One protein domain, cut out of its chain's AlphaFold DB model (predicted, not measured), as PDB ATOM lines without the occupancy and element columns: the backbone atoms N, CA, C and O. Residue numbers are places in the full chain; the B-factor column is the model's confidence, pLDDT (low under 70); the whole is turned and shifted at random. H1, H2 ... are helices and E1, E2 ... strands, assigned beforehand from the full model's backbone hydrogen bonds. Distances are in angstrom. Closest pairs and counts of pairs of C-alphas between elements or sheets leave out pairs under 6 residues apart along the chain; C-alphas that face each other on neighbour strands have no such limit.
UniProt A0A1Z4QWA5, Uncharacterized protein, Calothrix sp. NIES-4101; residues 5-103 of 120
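What this domain is: This is residues 5 to 103 of the 120 residues of an uncharacterized protein of Calothrix sp. NIES-4101 (UniProt A0A1Z4QWA5). The body is a small twisted sheet of four strands, E1, E4, E3 and E2, with helix H1 over one face, running along its strands. The hairpin E5 and E6 lies at one end of the longest axis and helix H2 at the other, beyond H1, and the long stretch of residues 73 to 91 leads from the hairpin to H2. The printed part has 99 residues, with two named helices and six named strands in the order E1 H1 E2 E3 E4 E5 E6 H2; the class is mixed, helices and strands, with under half of the residues in named elements. The larger sheet is mixed, in the order E1 E4 E3 E2, and the smaller one, E5 and E6, is antiparallel. The whole is compact, with a radius of gyration of the C-alphas of 14.6 A and spans of 47 by 32 by 21 A.

Where its parts are: Find C-alpha 5 at (19.244, 43.833, 24.177); from there E1 runs through residues 5 to 9. Its sheet continues with E4, residues 49 to 54, 16.5 A long, then E3, residues 38 to 41, and E2, residues 28 to 30. H1, residues 12 to 22, begins at C-alpha 12 (28.524, 37.273, 15.968) and is 15.1 A long. Look farther for E5, residues 57 to 61, and E6, residues 68 to 72, each 13.4 A long. H2, residues 92 to 101, runs 14.4 A to C-alpha 101 at (42.584, 35.588, 25.351).

How they stand to each other: Start at E1 and E4, which are parallel, with N 7 and O 51 2.8 A apart, within hydrogen-bond range. E2, E3 and E4 form a meander, each strand the antiparallel neighbour of the one before; look for N 52 and O 38 at 2.8 A and N 39 and O 29 at 2.8 A. E1, H1 and E2 form a split strand-helix-strand unit, two strands of one sheet that are not neighbours, with a helix between them along the chain and E4 and E3 between them in the sheet, and its crossover is right-handed. H1 is on this sheet, making two layers, at a height over the sheet of 7.5 A; it lies over E4 and E3, and the C-alphas of Ala 16 and Ala 40 are its closest to E3, 5.1 A apart. H1 and H2 only just touch, with 3 pairs of C-alphas within 8 A, the closest being Leu 22 and Val 95 at 6.9 A; they run opposite ways at a shallow tilt of 26 degrees. H2 is not on the sheet. E5 and E6 form a hairpin, with N 58 and O 71 2.8 A apart, and E4 and E5 meet only through their link. In H1 and H2 every O i to N i+4 pair is within hydrogen-bond range.

The domain as a whole: The C-alphas farthest apart are those of Asp 64 and Ala 93, 49.2 A. The printed part has no cut, and the link from E6 to H2, 19 residues, is long. The mean pLDDT of the printed part is 92.6, and no printed residue is under 70.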
ATOM      1  N   ILE A   5      18.702  42.764  25.005       94.81
ATOM      2  CA  ILE A   5      19.244  43.833  24.177       94.81
ATOM      3  C   ILE A   5      19.912  43.202  22.957       94.81
ATOM      4  O   ILE A   5      20.382  42.063  23.017       94.81
ATOM      5  N   SER A   6      19.988  43.962  21.872       94.75
ATOM      6  CA  SER A   6      20.613  43.530  20.625       94.75
ATOM      7  C   SER A   6      21.866  44.363  20.361       94.75
ATOM      8  O   SER A   6      21.828  45.591  20.473       94.75
ATOM      9  N   ILE A   7      22.977  43.714  20.004       94.75
ATOM     10  CA  ILE A   7      24.251  44.378  19.690       94.75
ATOM     11  C   ILE A   7      24.818  43.907  18.342       94.75
ATOM     12  O   ILE A   7      24.653  42.743  17.975       94.75
ATOM     13  N   PRO A   8      25.507  44.780  17.590       93.69
ATOM     14  CA  PRO A   8      26.197  44.383  16.370       93.69
ATOM     15  C   PRO A   8      27.611  43.849  16.651       93.69
ATOM     16  O   PRO A   8      28.328  44.371  17.504       93.69
ATOM     17  N   ALA A   9      28.059  42.869  15.866       92.94
ATOM     18  CA  ALA A   9      29.409  42.316  15.917       92.94
ATOM     19  C   ALA A   9      29.928  41.925  14.526       92.94
ATOM     20  O   ALA A   9      29.185  41.445  13.672       92.94
ATOM     21  N   LYS A  10      31.241  42.072  14.298       92.19
ATOM     22  CA  LYS A  10      31.893  41.574  13.069       92.19
ATOM     23  C   LYS A  10      31.903  40.047  12.994       92.19
ATOM     24  O   LYS A  10      31.806  39.494  11.906       92.19
ATOM     25  N   ASN A  11      32.019  39.388  14.146       94.62
ATOM     26  CA  ASN A  11      31.931  37.939  14.284       94.62
ATOM     27  C   ASN A  11      30.891  37.599  15.368       94.62
ATOM     28  O   ASN A  11      31.255  37.485  16.539       94.62
ATOM     29  N   PRO A  12      29.598  37.503  15.003       96.81
ATOM     30  CA  PRO A  12      28.524  37.273  15.968       96.81
ATOM     31  C   PRO A  12      28.649  35.971  16.757       96.81
ATOM     32  O   PRO A  12      28.350  35.968  17.946       96.81
ATOM     33  N   LEU A  13      29.131  34.897  16.121       97.81
ATOM     34  CA  LEU A  13      29.364  33.608  16.776       97.81
ATOM     35  C   LEU A  13      30.360  33.762  17.925       97.81
ATOM     36  O   LEU A  13      30.036  33.469  19.069       97.81
ATOM     37  N   HIS A  14      31.539  34.300  17.617       97.25
ATOM     38  CA  HIS A  14      32.597  34.461  18.606       97.25
ATOM     39  C   HIS A  14      32.186  35.386  19.758       97.25
ATOM     40  O   HIS A  14      32.463  35.112  20.921       97.25
ATOM     41  N   VAL A  15      31.470  36.475  19.461       96.75
ATOM     42  CA  VAL A  15      30.965  37.367  20.515       96.75
ATOM     43  C   VAL A  15      29.926  36.661  21.392       96.75
ATOM     44  O   VAL A  15      29.957  36.836  22.606       96.75
ATOM     45  N   ALA A  16      29.034  35.848  20.820       97.94
ATOM     46  CA  ALA A  16      28.065  35.080  21.600       97.94
ATOM     47  C   ALA A  16      28.736  34.011  22.483       97.94
ATOM     48  O   ALA A  16      28.327  33.843  23.630       97.94
ATOM     49  N   GLU A  17      29.789  33.352  21.990       97.75
ATOM     50  CA  GLU A  17      30.631  32.430  22.770       97.75
ATOM     51  C   GLU A  17      31.237  33.126  23.994       97.75
ATOM     52  O   GLU A  17      31.052  32.670  25.125       97.75
ATOM     53  N   VAL A  18      31.893  34.273  23.784       97.00
ATOM     54  CA  VAL A  18      32.502  35.055  24.871       97.00
ATOM     55  C   VAL A  18      31.450  35.527  25.874       97.00
ATOM     56  O   VAL A  18      31.664  35.439  27.080       97.00
ATOM     57  N   LEU A  19      30.297  36.012  25.403       97.31
ATOM     58  CA  LEU A  19      29.203  36.433  26.283       97.31
ATOM     59  C   LEU A  19      28.678  35.276  27.139       97.31
ATOM     60  O   LEU A  19      28.460  35.454  28.334       97.31
ATOM     61  N   ALA A  20      28.502  34.094  26.555       97.44
ATOM     62  CA  ALA A  20      28.049  32.916  27.284       97.44
ATOM     63  C   ALA A  20      29.059  32.452  28.349       97.44
ATOM     64  O   ALA A  20      28.659  32.001  29.427       97.44
ATOM     65  N   GLU A  21      30.359  32.596  28.080       97.00
ATOM     66  CA  GLU A  21      31.406  32.365  29.078       97.00
ATOM     67  C   GLU A  21      31.370  33.424  30.186       97.00
ATOM     68  O   GLU A  21      31.392  33.068  31.361       97.00
ATOM     69  N   LEU A  22      31.223  34.710  29.834       96.19
ATOM     70  CA  LEU A  22      31.084  35.803  30.806       96.19
ATOM     71  C   LEU A  22      29.862  35.627  31.715       96.19
ATOM     72  O   LEU A  22      29.926  35.949  32.898       96.19
ATOM     73  N   PHE A  23      28.761  35.086  31.193       96.31
ATOM     74  CA  PHE A  23      27.580  34.746  31.987       96.31
ATOM     75  C   PHE A  23      27.723  33.457  32.797       96.31
ATOM     76  O   PHE A  23      26.824  33.123  33.563       96.31
ATOM     77  N   ASN A  24      28.845  32.743  32.666       96.75
ATOM     78  CA  ASN A  24      29.086  31.446  33.295       96.75
ATOM     79  C   ASN A  24      27.996  30.405  32.968       96.75
ATOM     80  O   ASN A  24      27.720  29.505  33.762       96.75
ATOM     81  N   THR A  25      27.358  30.529  31.803       96.12
ATOM     82  CA  THR A  25      26.370  29.558  31.316       96.12
ATOM     83  C   THR A  25      26.978  28.621  30.285       96.12
ATOM     84  O   THR A  25      26.543  27.477  30.162       96.12
ATOM     85  N   GLY A  26      27.950  29.116  29.507       93.75
ATOM     86  CA  GLY A  26      28.457  28.434  28.317       93.75
ATOM     87  C   GLY A  26      27.380  28.206  27.250       93.75
ATOM     88  O   GLY A  26      27.618  27.476  26.290       93.75
ATOM     89  N   TYR A  27      26.194  28.807  27.410       97.19
ATOM     90  CA  TYR A  27      25.050  28.569  26.549       97.19
ATOM     91  C   TYR A  27      24.790  29.746  25.608       97.19
ATOM     92  O   TYR A  27      24.341  30.826  26.004       97.19
ATOM     93  N   PHE A  28      25.038  29.488  24.328       98.19
ATOM     94  CA  PHE A  28      24.678  30.339  23.204       98.19
ATOM     95  C   PHE A  28      24.072  29.479  22.089       98.19
ATOM     96  O   PHE A  28      24.303  28.270  22.022       98.19
ATOM     97  N   ALA A  29      23.284  30.090  21.208       97.94
ATOM     98  CA  ALA A  29      22.632  29.389  20.105       97.94
ATOM     99  C   ALA A  29      22.505  30.281  18.859       97.94
ATOM    100  O   ALA A  29      22.464  31.505  18.991       97.94
ATOM    101  N   PRO A  30      22.410  29.707  17.646       97.81
ATOM    102  CA  PRO A  30      22.030  30.464  16.457       97.81
ATOM    103  C   PRO A  30      20.659  31.127  16.632       97.81
ATOM    104  O   PRO A  30      19.738  30.522  17.183       97.81
ATOM    105  N   PHE A  31      20.504  32.347  16.118       96.12
ATOM    106  CA  PHE A  31      19.231  33.063  16.133       96.12
ATOM    107  C   PHE A  31      18.524  32.929  14.776       96.12
ATOM    108  O   PHE A  31      18.928  33.571  13.805       96.12
ATOM    109  N   PRO A  32      17.464  32.107  14.667       90.00
ATOM    110  CA  PRO A  32      16.889  31.745  13.372       90.00
ATOM    111  C   PRO A  32      16.211  32.915  12.651       90.00
ATOM    112  O   PRO A  32      16.074  32.874  11.430       90.00
ATOM    113  N   SER A  33      15.803  33.962  13.375       90.12
ATOM    114  CA  SER A  33      15.104  35.108  12.783       90.12
ATOM    115  C   SER A  33      16.005  35.967  11.889       90.12
ATOM    116  O   SER A  33      15.484  36.672  11.030       90.12
ATOM    117  N   ASN A  34      17.334  35.905  12.057       93.94
ATOM    118  CA  ASN A  34      18.288  36.598  11.190       93.94
ATOM    119  C   ASN A  34      19.544  35.737  10.941       93.94
ATOM    120  O   ASN A  34      20.316  35.501  11.874       93.94
ATOM    121  N   PRO A  35      19.797  35.282   9.700       95.06
ATOM    122  CA  PRO A  35      20.964  34.465   9.381       95.06
ATOM    123  C   PRO A  35      22.287  35.102   9.820       95.06
ATOM    124  O   PRO A  35      22.543  36.282   9.584       95.06
ATOM    125  N   GLY A  36      23.149  34.296  10.439       96.19
ATOM    126  CA  GLY A  36      24.440  34.750  10.962       96.19
ATOM    127  C   GLY A  36      24.367  35.458  12.318       96.19
ATOM    128  O   GLY A  36      25.416  35.838  12.832       96.19
ATOM    129  N   SER A  37      23.176  35.611  12.907       98.00
ATOM    130  CA  SER A  37      23.007  36.071  14.286       98.00
ATOM    131  C   SER A  37      23.031  34.921  15.288       98.00
ATOM    132  O   SER A  37      22.706  33.777  14.964       98.00
ATOM    133  N   TYR A  38      23.370  35.256  16.529       98.62
ATOM    134  CA  TYR A  38      23.422  34.333  17.660       98.62
ATOM    135  C   TYR A  38      22.814  34.985  18.898       98.62
ATOM    136  O   TYR A  38      22.691  36.205  18.969       98.62
ATOM    137  N   VAL A  39      22.443  34.173  19.878       98.25
ATOM    138  CA  VAL A  39      22.008  34.617  21.202       98.25
ATOM    139  C   VAL A  39      22.906  34.016  22.271       98.25
ATOM    140  O   VAL A  39      23.282  32.853  22.154       98.25
ATOM    141  N   ALA A  40      23.220  34.785  23.311       98.19
ATOM    142  CA  ALA A  40      23.894  34.311  24.518       98.19
ATOM    143  C   ALA A  40      22.955  34.465  25.720       98.19
ATOM    144  O   ALA A  40      22.392  35.542  25.930       98.19
ATOM    145  N   PHE A  41      22.777  33.396  26.496       96.75
ATOM    146  CA  PHE A  41      21.830  33.365  27.611       96.75
ATOM    147  C   PHE A  41      22.524  33.700  28.930       96.75
ATOM    148  O   PHE A  41      23.582  33.145  29.232       96.75
ATOM    149  N   THR A  42      21.897  34.561  29.737       95.06
ATOM    150  CA  THR A  42      22.412  34.920  31.070       95.06
ATOM    151  C   THR A  42      22.205  33.806  32.093       95.06
ATOM    152  O   THR A  42      22.933  33.738  33.077       95.06
ATOM    153  N   GLY A  43      21.216  32.930  31.868       93.00
ATOM    154  CA  GLY A  43      20.858  31.849  32.790       93.00
ATOM    155  C   GLY A  43      20.101  32.314  34.037       93.00
ATOM    156  O   GLY A  43      19.986  31.547  34.990       93.00
ATOM    157  N   ASP A  44      19.600  33.553  34.047       92.62
ATOM    158  CA  ASP A  44      18.764  34.063  35.134       92.62
ATOM    159  C   ASP A  44      17.329  33.500  35.110       92.62
ATOM    160  O   ASP A  44      16.886  32.856  34.157       92.62
ATOM    161  N   GLU A  45      16.575  33.769  36.178       92.94
ATOM    162  CA  GLU A  45      15.184  33.322  36.331       92.94
ATOM    163  C   GLU A  45      14.193  34.004  35.366       92.94
ATOM    164  O   GLU A  45      13.039  33.587  35.258       92.94
ATOM    165  N   HIS A  46      14.623  35.052  34.657       92.31
ATOM    166  CA  HIS A  46      13.790  35.838  33.745       92.31
ATOM    167  C   HIS A  46      13.973  35.441  32.276       92.31
ATOM    168  O   HIS A  46      13.243  35.937  31.408       92.31
ATOM    169  N   GLY A  47      14.927  34.548  31.996       92.12
ATOM    170  CA  GLY A  47      15.285  34.141  30.645       92.12
ATOM    171  C   GLY A  47      15.932  35.272  29.847       92.12
ATOM    172  O   GLY A  47      15.672  35.382  28.648       92.12
ATOM    173  N   THR A  48      16.728  36.129  30.497       95.31
ATOM    174  CA  THR A  48      17.410  37.232  29.809       95.31
ATOM    175  C   THR A  48      18.449  36.702  28.820       95.31
ATOM    176  O   THR A  48      19.143  35.709  29.063       95.31
ATOM    177  N   LEU A  49      18.582  37.386  27.684       96.00
ATOM    178  CA  LEU A  49      19.591  37.067  26.677       96.00
ATOM    179  C   LEU A  49      20.147  38.317  25.997       96.00
ATOM    180  O   LEU A  49      19.550  39.393  26.032       96.00
ATOM    181  N   ILE A  50      21.294  38.162  25.346       97.50
ATOM    182  CA  ILE A  50      21.823  39.153  24.409       97.50
ATOM    183  C   ILE A  50      21.743  38.578  23.008       97.50
ATOM    184  O   ILE A  50      22.270  37.498  22.743       97.50
ATOM    185  N   GLU A  51      21.126  39.332  22.108       97.62
ATOM    186  CA  GLU A  51      21.137  39.034  20.685       97.62
ATOM    187  C   GLU A  51      22.349  39.701  20.030       97.62
ATOM    188  O   GLU A  51      22.588  40.900  20.185       97.62
ATOM    189  N   VAL A  52      23.115  38.930  19.270       97.38
ATOM    190  CA  VAL A  52      24.315  39.389  18.578       97.38
ATOM    191  C   VAL A  52      24.084  39.273  17.078       97.38
ATOM    192  O   VAL A  52      23.945  38.174  16.540       97.38
ATOM    193  N   TYR A  53      24.049  40.414  16.396       95.88
ATOM    194  CA  TYR A  53      23.785  40.502  14.961       95.88
ATOM    195  C   TYR A  53      25.055  40.799  14.164       95.88
ATOM    196  O   TYR A  53      25.952  41.474  14.677       95.88
ATOM    197  N   PRO A  54      25.136  40.380  12.889       94.94
ATOM    198  CA  PRO A  54      26.173  40.857  11.984       94.94
ATOM    199  C   PRO A  54      26.223  42.389  11.959       94.94
ATOM    200  O   PRO A  54      25.190  43.052  11.844       94.94
ATOM    201  N   LEU A  55      27.424  42.958  12.060       92.94
ATOM    202  CA  LEU A  55      27.641  44.400  11.963       92.94
ATOM    203  C   LEU A  55      27.011  44.952  10.675       92.94
ATOM    204  O   LEU A  55      27.225  44.393   9.609       92.94
ATOM    205  N   GLY A  56      26.244  46.039  10.787       92.56
ATOM    206  CA  GLY A  56      25.475  46.606   9.674       92.56
ATOM    207  C   GLY A  56      24.041  46.086   9.577       92.56
ATOM    208  O   GLY A  56      23.284  46.592   8.755       92.56
ATOM    209  N   THR A  57      23.641  45.122  10.412       93.75
ATOM    210  CA  THR A  57      22.228  44.744  10.533       93.75
ATOM    211  C   THR A  57      21.431  45.888  11.149       93.75
ATOM    212  O   THR A  57      21.754  46.373  12.234       93.75
ATOM    213  N   GLU A  58      20.367  46.279  10.467       93.00
ATOM    214  CA  GLU A  58      19.390  47.254  10.922       93.00
ATOM    215  C   GLU A  58      18.026  46.581  11.016       93.00
ATOM    216  O   GLU A  58      17.618  45.813  10.142       93.00
ATOM    217  N   MET A  59      17.326  46.896  12.096       92.50
ATOM    218  CA  MET A  59      15.962  46.468  12.339       92.50
ATOM    219  C   MET A  59      15.033  47.621  11.990       92.50
ATOM    220  O   MET A  59      15.099  48.680  12.613       92.50
ATOM    221  N   ILE A  60      14.183  47.414  10.994       94.06
ATOM    222  CA  ILE A  60      13.185  48.393  10.565       94.06
ATOM    223  C   ILE A  60      11.778  47.871  10.876       94.06
ATOM    224  O   ILE A  60      11.598  46.653  11.025       94.06
ATOM    225  N   PRO A  61      10.776  48.766  10.986       94.38
ATOM    226  CA  PRO A  61       9.390  48.356  11.161       94.38
ATOM    227  C   PRO A  61       8.984  47.301  10.130       94.38
ATOM    228  O   PRO A  61       9.311  47.399   8.945       94.38
ATOM    229  N   GLY A  62       8.310  46.258  10.602       91.25
ATOM    230  CA  GLY A  62       7.811  45.223   9.718       91.25
ATOM    231  C   GLY A  62       6.589  45.656   8.905       91.25
ATOM    232  O   GLY A  62       5.945  46.659   9.206       91.25
ATOM    233  N   GLU A  63       6.296  44.886   7.862       89.81
ATOM    234  CA  GLU A  63       5.108  45.026   7.018       89.81
ATOM    235  C   GLU A  63       4.226  43.773   7.155       89.81
ATOM    236  O   GLU A  63       4.719  42.665   7.405       89.81
ATOM    237  N   ASP A  64       2.915  43.952   6.988       88.00
ATOM    238  CA  ASP A  64       1.899  42.902   7.097       88.00
ATOM    239  C   ASP A  64       1.988  42.101   8.416       88.00
ATOM    240  O   ASP A  64       1.878  42.648   9.510       88.00
ATOM    241  N   ASN A  65       2.179  40.780   8.316       88.12
ATOM    242  CA  ASN A  65       2.254  39.851   9.445       88.12
ATOM    243  C   ASN A  65       3.663  39.730  10.044       88.12
ATOM    244  O   ASN A  65       3.886  38.886  10.916       88.12
ATOM    245  N   LYS A  66       4.638  40.512   9.568       86.00
ATOM    246  CA  LYS A  66       5.988  40.522  10.135       86.00
ATOM    247  C   LYS A  66       6.105  41.710  11.085       86.00
ATOM    248  O   LYS A  66       5.925  42.835  10.639       86.00
ATOM    249  N   PRO A  67       6.446  41.506  12.367       88.44
ATOM    250  CA  PRO A  67       6.616  42.619  13.300       88.44
ATOM    251  C   PRO A  67       7.893  43.426  13.025       88.44
ATOM    252  O   PRO A  67       7.982  44.595  13.388       88.44
ATOM    253  N   ILE A  68       8.885  42.804  12.382       93.00
ATOM    254  CA  ILE A  68      10.211  43.368  12.143       93.00
ATOM    255  C   ILE A  68      10.745  42.908  10.788       93.00
ATOM    256  O   ILE A  68      10.464  41.793  10.338       93.00
ATOM    257  N   GLN A  69      11.530  43.768  10.150       93.19
ATOM    258  CA  GLN A  69      12.320  43.437   8.973       93.19
ATOM    259  C   GLN A  69      13.793  43.725   9.254       93.19
ATOM    260  O   GLN A  69      14.131  44.682   9.950       93.19
ATOM    261  N   PHE A  70      14.664  42.890   8.694       93.50
ATOM    262  CA  PHE A  70      16.107  43.063   8.778       93.50
ATOM    263  C   PHE A  70      16.633  43.560   7.438       93.50
ATOM    264  O   PHE A  70      16.330  42.985   6.390       93.50
ATOM    265  N   GLN A  71      17.456  44.597   7.483       92.50
ATOM    266  CA  GLN A  71      18.253  45.040   6.347       92.50
ATOM    267  C   GLN A  71      19.727  45.084   6.742       92.50
ATOM    268  O   GLN A  71      20.058  45.132   7.924       92.50
ATOM    269  N   HIS A  72      20.623  45.037   5.761       91.94
ATOM    270  CA  HIS A  72      22.059  45.030   6.014       91.94
ATOM    271  C   HIS A  72      22.759  46.147   5.242       91.94
ATOM    272  O   HIS A  72      22.769  46.157   4.009       91.94
ATOM    273  N   GLN A  73      23.382  47.065   5.975       88.81
ATOM    274  CA  GLN A  73      24.181  48.149   5.418       88.81
ATOM    275  C   GLN A  73      25.634  47.717   5.257       88.81
ATOM    276  O   GLN A  73      26.321  47.416   6.230       88.81
ATOM    277  N   LYS A  74      26.145  47.774   4.021       78.88
ATOM    278  CA  LYS A  74      27.567  47.508   3.734       78.88
ATOM    279  C   LYS A  74      28.507  48.551   4.347       78.88
ATOM    280  O   LYS A  74      29.649  48.231   4.661       78.88
ATOM    281  N   ALA A  75      28.050  49.797   4.481       72.44
ATOM    282  CA  ALA A  75      28.815  50.902   5.050       72.44
ATOM    283  C   ALA A  75      28.348  51.183   6.484       72.44
ATOM    284  O   ALA A  75      27.659  52.162   6.751       72.44
ATOM    285  N   SER A  76      28.700  50.296   7.411       75.19
ATOM    286  CA  SER A  76      28.390  50.462   8.833       75.19
ATOM    287  C   SER A  76      29.515  51.193   9.571       75.19
ATOM    288  O   SER A  76      30.690  50.861   9.392       75.19
ATOM    289  N   ASN A  77      29.173  52.137  10.449       77.00
ATOM    290  CA  ASN A  77      30.135  52.735  11.375       77.00
ATOM    291  C   ASN A  77      30.528  51.718  12.469       77.00
ATOM    292  O   ASN A  77      29.690  50.955  12.940       77.00
ATOM    293  N   HIS A  78      31.798  51.709  12.880       79.19
ATOM    294  CA  HIS A  78      32.275  50.887  13.999       79.19
ATOM    295  C   HIS A  78      31.903  51.468  15.369       79.19
ATOM    296  O   HIS A  78      31.954  50.754  16.368       79.19
ATOM    297  N   PHE A  79      31.555  52.754  15.427       82.50
ATOM    298  CA  PHE A  79      31.046  53.390  16.636       82.50
ATOM    299  C   PHE A  79      29.543  53.149  16.770       82.50
ATOM    300  O   PHE A  79      28.797  53.307  15.804       82.50
ATOM    301  N   ILE A  80      29.106  52.810  17.982       82.06
ATOM    302  CA  ILE A  80      27.698  52.584  18.318       82.06
ATOM    303  C   ILE A  80      27.245  53.570  19.400       82.06
ATOM    304  O   ILE A  80      28.039  53.979  20.245       82.06
ATOM    305  N   ALA A  81      25.965  53.948  19.380       86.19
ATOM    306  CA  ALA A  81      25.372  54.843  20.379       86.19
ATOM    307  C   ALA A  81      24.949  54.114  21.670       86.19
ATOM    308  O   ALA A  81      24.639  54.750  22.678       86.19
ATOM    309  N   THR A  82      24.923  52.782  21.639       87.19
ATOM    310  CA  THR A  82      24.414  51.948  22.728       87.19
ATOM    311  C   THR A  82      25.547  51.493  23.638       87.19
ATOM    312  O   THR A  82      26.579  51.018  23.171       87.19
ATOM    313  N   HIS A  83      25.328  51.589  24.947       89.38
ATOM    314  CA  HIS A  83      26.153  50.952  25.968       89.38
ATOM    315  C   HIS A  83      25.243  50.240  26.970       89.38
ATOM    316  O   HIS A  83      24.109  50.665  27.191       89.38
ATOM    317  N   ALA A  84      25.743  49.168  27.581       90.69
ATOM    318  CA  ALA A  84      25.040  48.439  28.625       90.69
ATOM    319  C   ALA A  84      26.007  48.103  29.762       90.69
ATOM    320  O   ALA A  84      27.166  47.769  29.523       90.69
ATOM    321  N   ALA A  85      25.516  48.196  30.995       91.38
ATOM    322  CA  ALA A  85      26.187  47.675  32.176       91.38
ATOM    323  C   ALA A  85      25.403  46.447  32.637       91.38
ATOM    324  O   ALA A  85      24.204  46.549  32.894       91.38
ATOM    325  N   ILE A  86      26.064  45.295  32.684       90.75
ATOM    326  CA  ILE A  86      25.418  44.002  32.915       90.75
ATOM    327  C   ILE A  86      26.153  43.309  34.052       90.75
ATOM    328  O   ILE A  86      27.377  43.183  34.019       90.75
ATOM    329  N   SER A  87      25.405  42.895  35.070       90.50
ATOM    330  CA  SER A  87      25.942  42.086  36.159       90.50
ATOM    331  C   SER A  87      26.222  40.675  35.661       90.50
ATOM    332  O   SER A  87      25.387  40.074  34.988       90.50
ATOM    333  N   ILE A  88      27.390  40.151  36.015       92.88
ATOM    334  CA  ILE A  88      27.825  38.797  35.677       92.88
ATOM    335  C   ILE A  88      28.325  38.091  36.941       92.88
ATOM    336  O   ILE A  88      28.754  38.772  37.875       92.88
ATOM    337  N   PRO A  89      28.274  36.750  36.997       93.06
ATOM    338  CA  PRO A  89      28.671  35.999  38.186       93.06
ATOM    339  C   PRO A  89      30.191  35.798  38.309       93.06
ATOM    340  O   PRO A  89      30.637  35.191  39.277       93.06
ATOM    341  N   LEU A  90      30.979  36.243  37.324       94.38
ATOM    342  CA  LEU A  90      32.428  36.059  37.309       94.38
ATOM    343  C   LEU A  90      33.170  37.117  38.124       94.38
ATOM    344  O   LEU A  90      32.825  38.300  38.116       94.38
ATOM    345  N   GLU A  91      34.266  36.684  38.740       93.56
ATOM    346  CA  GLU A  91      35.219  37.563  39.404       93.56
ATOM    347  C   GLU A  91      36.095  38.314  38.393       93.56
ATOM    348  O   GLU A  91      36.352  37.848  37.278       93.56
ATOM    349  N   GLN A  92      36.639  39.455  38.816       91.38
ATOM    350  CA  GLN A  92      37.448  40.337  37.966       91.38
ATOM    351  C   GLN A  92      38.582  39.597  37.230       91.38
ATOM    352  O   GLN A  92      38.744  39.769  36.025       91.38
ATOM    353  N   ALA A  93      39.331  38.735  37.924       93.12
ATOM    354  CA  ALA A  93      40.452  37.999  37.332       93.12
ATOM    355  C   ALA A  93      40.015  37.036  36.210       93.12
ATOM    356  O   ALA A  93      40.752  36.818  35.248       93.12
ATOM    357  N   GLN A  94      38.807  36.470  36.302       95.06
ATOM    358  CA  GLN A  94      38.260  35.599  35.258       95.06
ATOM    359  C   GLN A  94      37.888  36.419  34.019       95.06
ATOM    360  O   GLN A  94      38.215  36.029  32.899       95.06
ATOM    361  N   VAL A  95      37.281  37.593  34.222       93.50
ATOM    362  CA  VAL A  95      36.957  38.537  33.142       93.50
ATOM    363  C   VAL A  95      38.223  39.007  32.422       93.50
ATOM    364  O   VAL A  95      38.253  39.053  31.193       93.50
ATOM    365  N   GLU A  96      39.288  39.313  33.166       91.81
ATOM    366  CA  GLU A  96      40.592  39.697  32.606       91.81
ATOM    367  C   GLU A  96      41.208  38.580  31.755       91.81
ATOM    368  O   GLU A  96      41.676  38.843  30.647       91.81
ATOM    369  N   SER A  97      41.159  37.333  32.234       93.81
ATOM    370  CA  SER A  97      41.654  36.166  31.493       93.81
ATOM    371  C   SER A  97      40.929  35.990  30.154       93.81
ATOM    372  O   SER A  97      41.574  35.777  29.126       93.81
ATOM    373  N   ILE A  98      39.596  36.103  30.156       93.62
ATOM    374  CA  ILE A  98      38.763  36.030  28.945       93.62
ATOM    375  C   ILE A  98      39.148  37.156  27.981       93.62
ATOM    376  O   ILE A  98      39.467  36.920  26.817       93.62
ATOM    377  N   ALA A  99      39.210  38.388  28.483       90.44
ATOM    378  CA  ALA A  99      39.531  39.549  27.670       90.44
ATOM    379  C   ALA A  99      40.925  39.486  27.038       90.44
ATOM    380  O   ALA A  99      41.088  39.841  25.870       90.44
ATOM    381  N   GLN A 100      41.925  39.016  27.785       91.56
ATOM    382  CA  GLN A 100      43.281  38.852  27.274       91.56
ATOM    383  C   GLN A 100      43.338  37.801  26.162       91.56
ATOM    384  O   GLN A 100      44.002  38.025  25.149       91.56
ATOM    385  N   ARG A 101      42.643  36.670  26.340       93.25
ATOM    386  CA  ARG A 101      42.584  35.588  25.351       93.25
ATOM    387  C   ARG A 101      41.942  36.051  24.044       93.25
ATOM    388  O   ARG A 101      42.483  35.769  22.979       93.25
ATOM    389  N   ASP A 102      40.841  36.792  24.137       87.62
ATOM    390  CA  ASP A 102      40.035  37.204  22.979       87.62
ATOM    391  C   ASP A 102      40.393  38.607  22.451       87.62
ATOM    392  O   ASP A 102      39.697  39.169  21.605       87.62
ATOM    393  N   ALA A 103      41.499  39.182  22.939       82.81
ATOM    394  CA  ALA A 103      41.990  40.518  22.586       82.81
ATOM    395  C   ALA A 103      40.929  41.631  22.740       82.81
ATOM    396  O   ALA A 103      40.896  42.604  21.978       82.81
TER     397      ALA A 103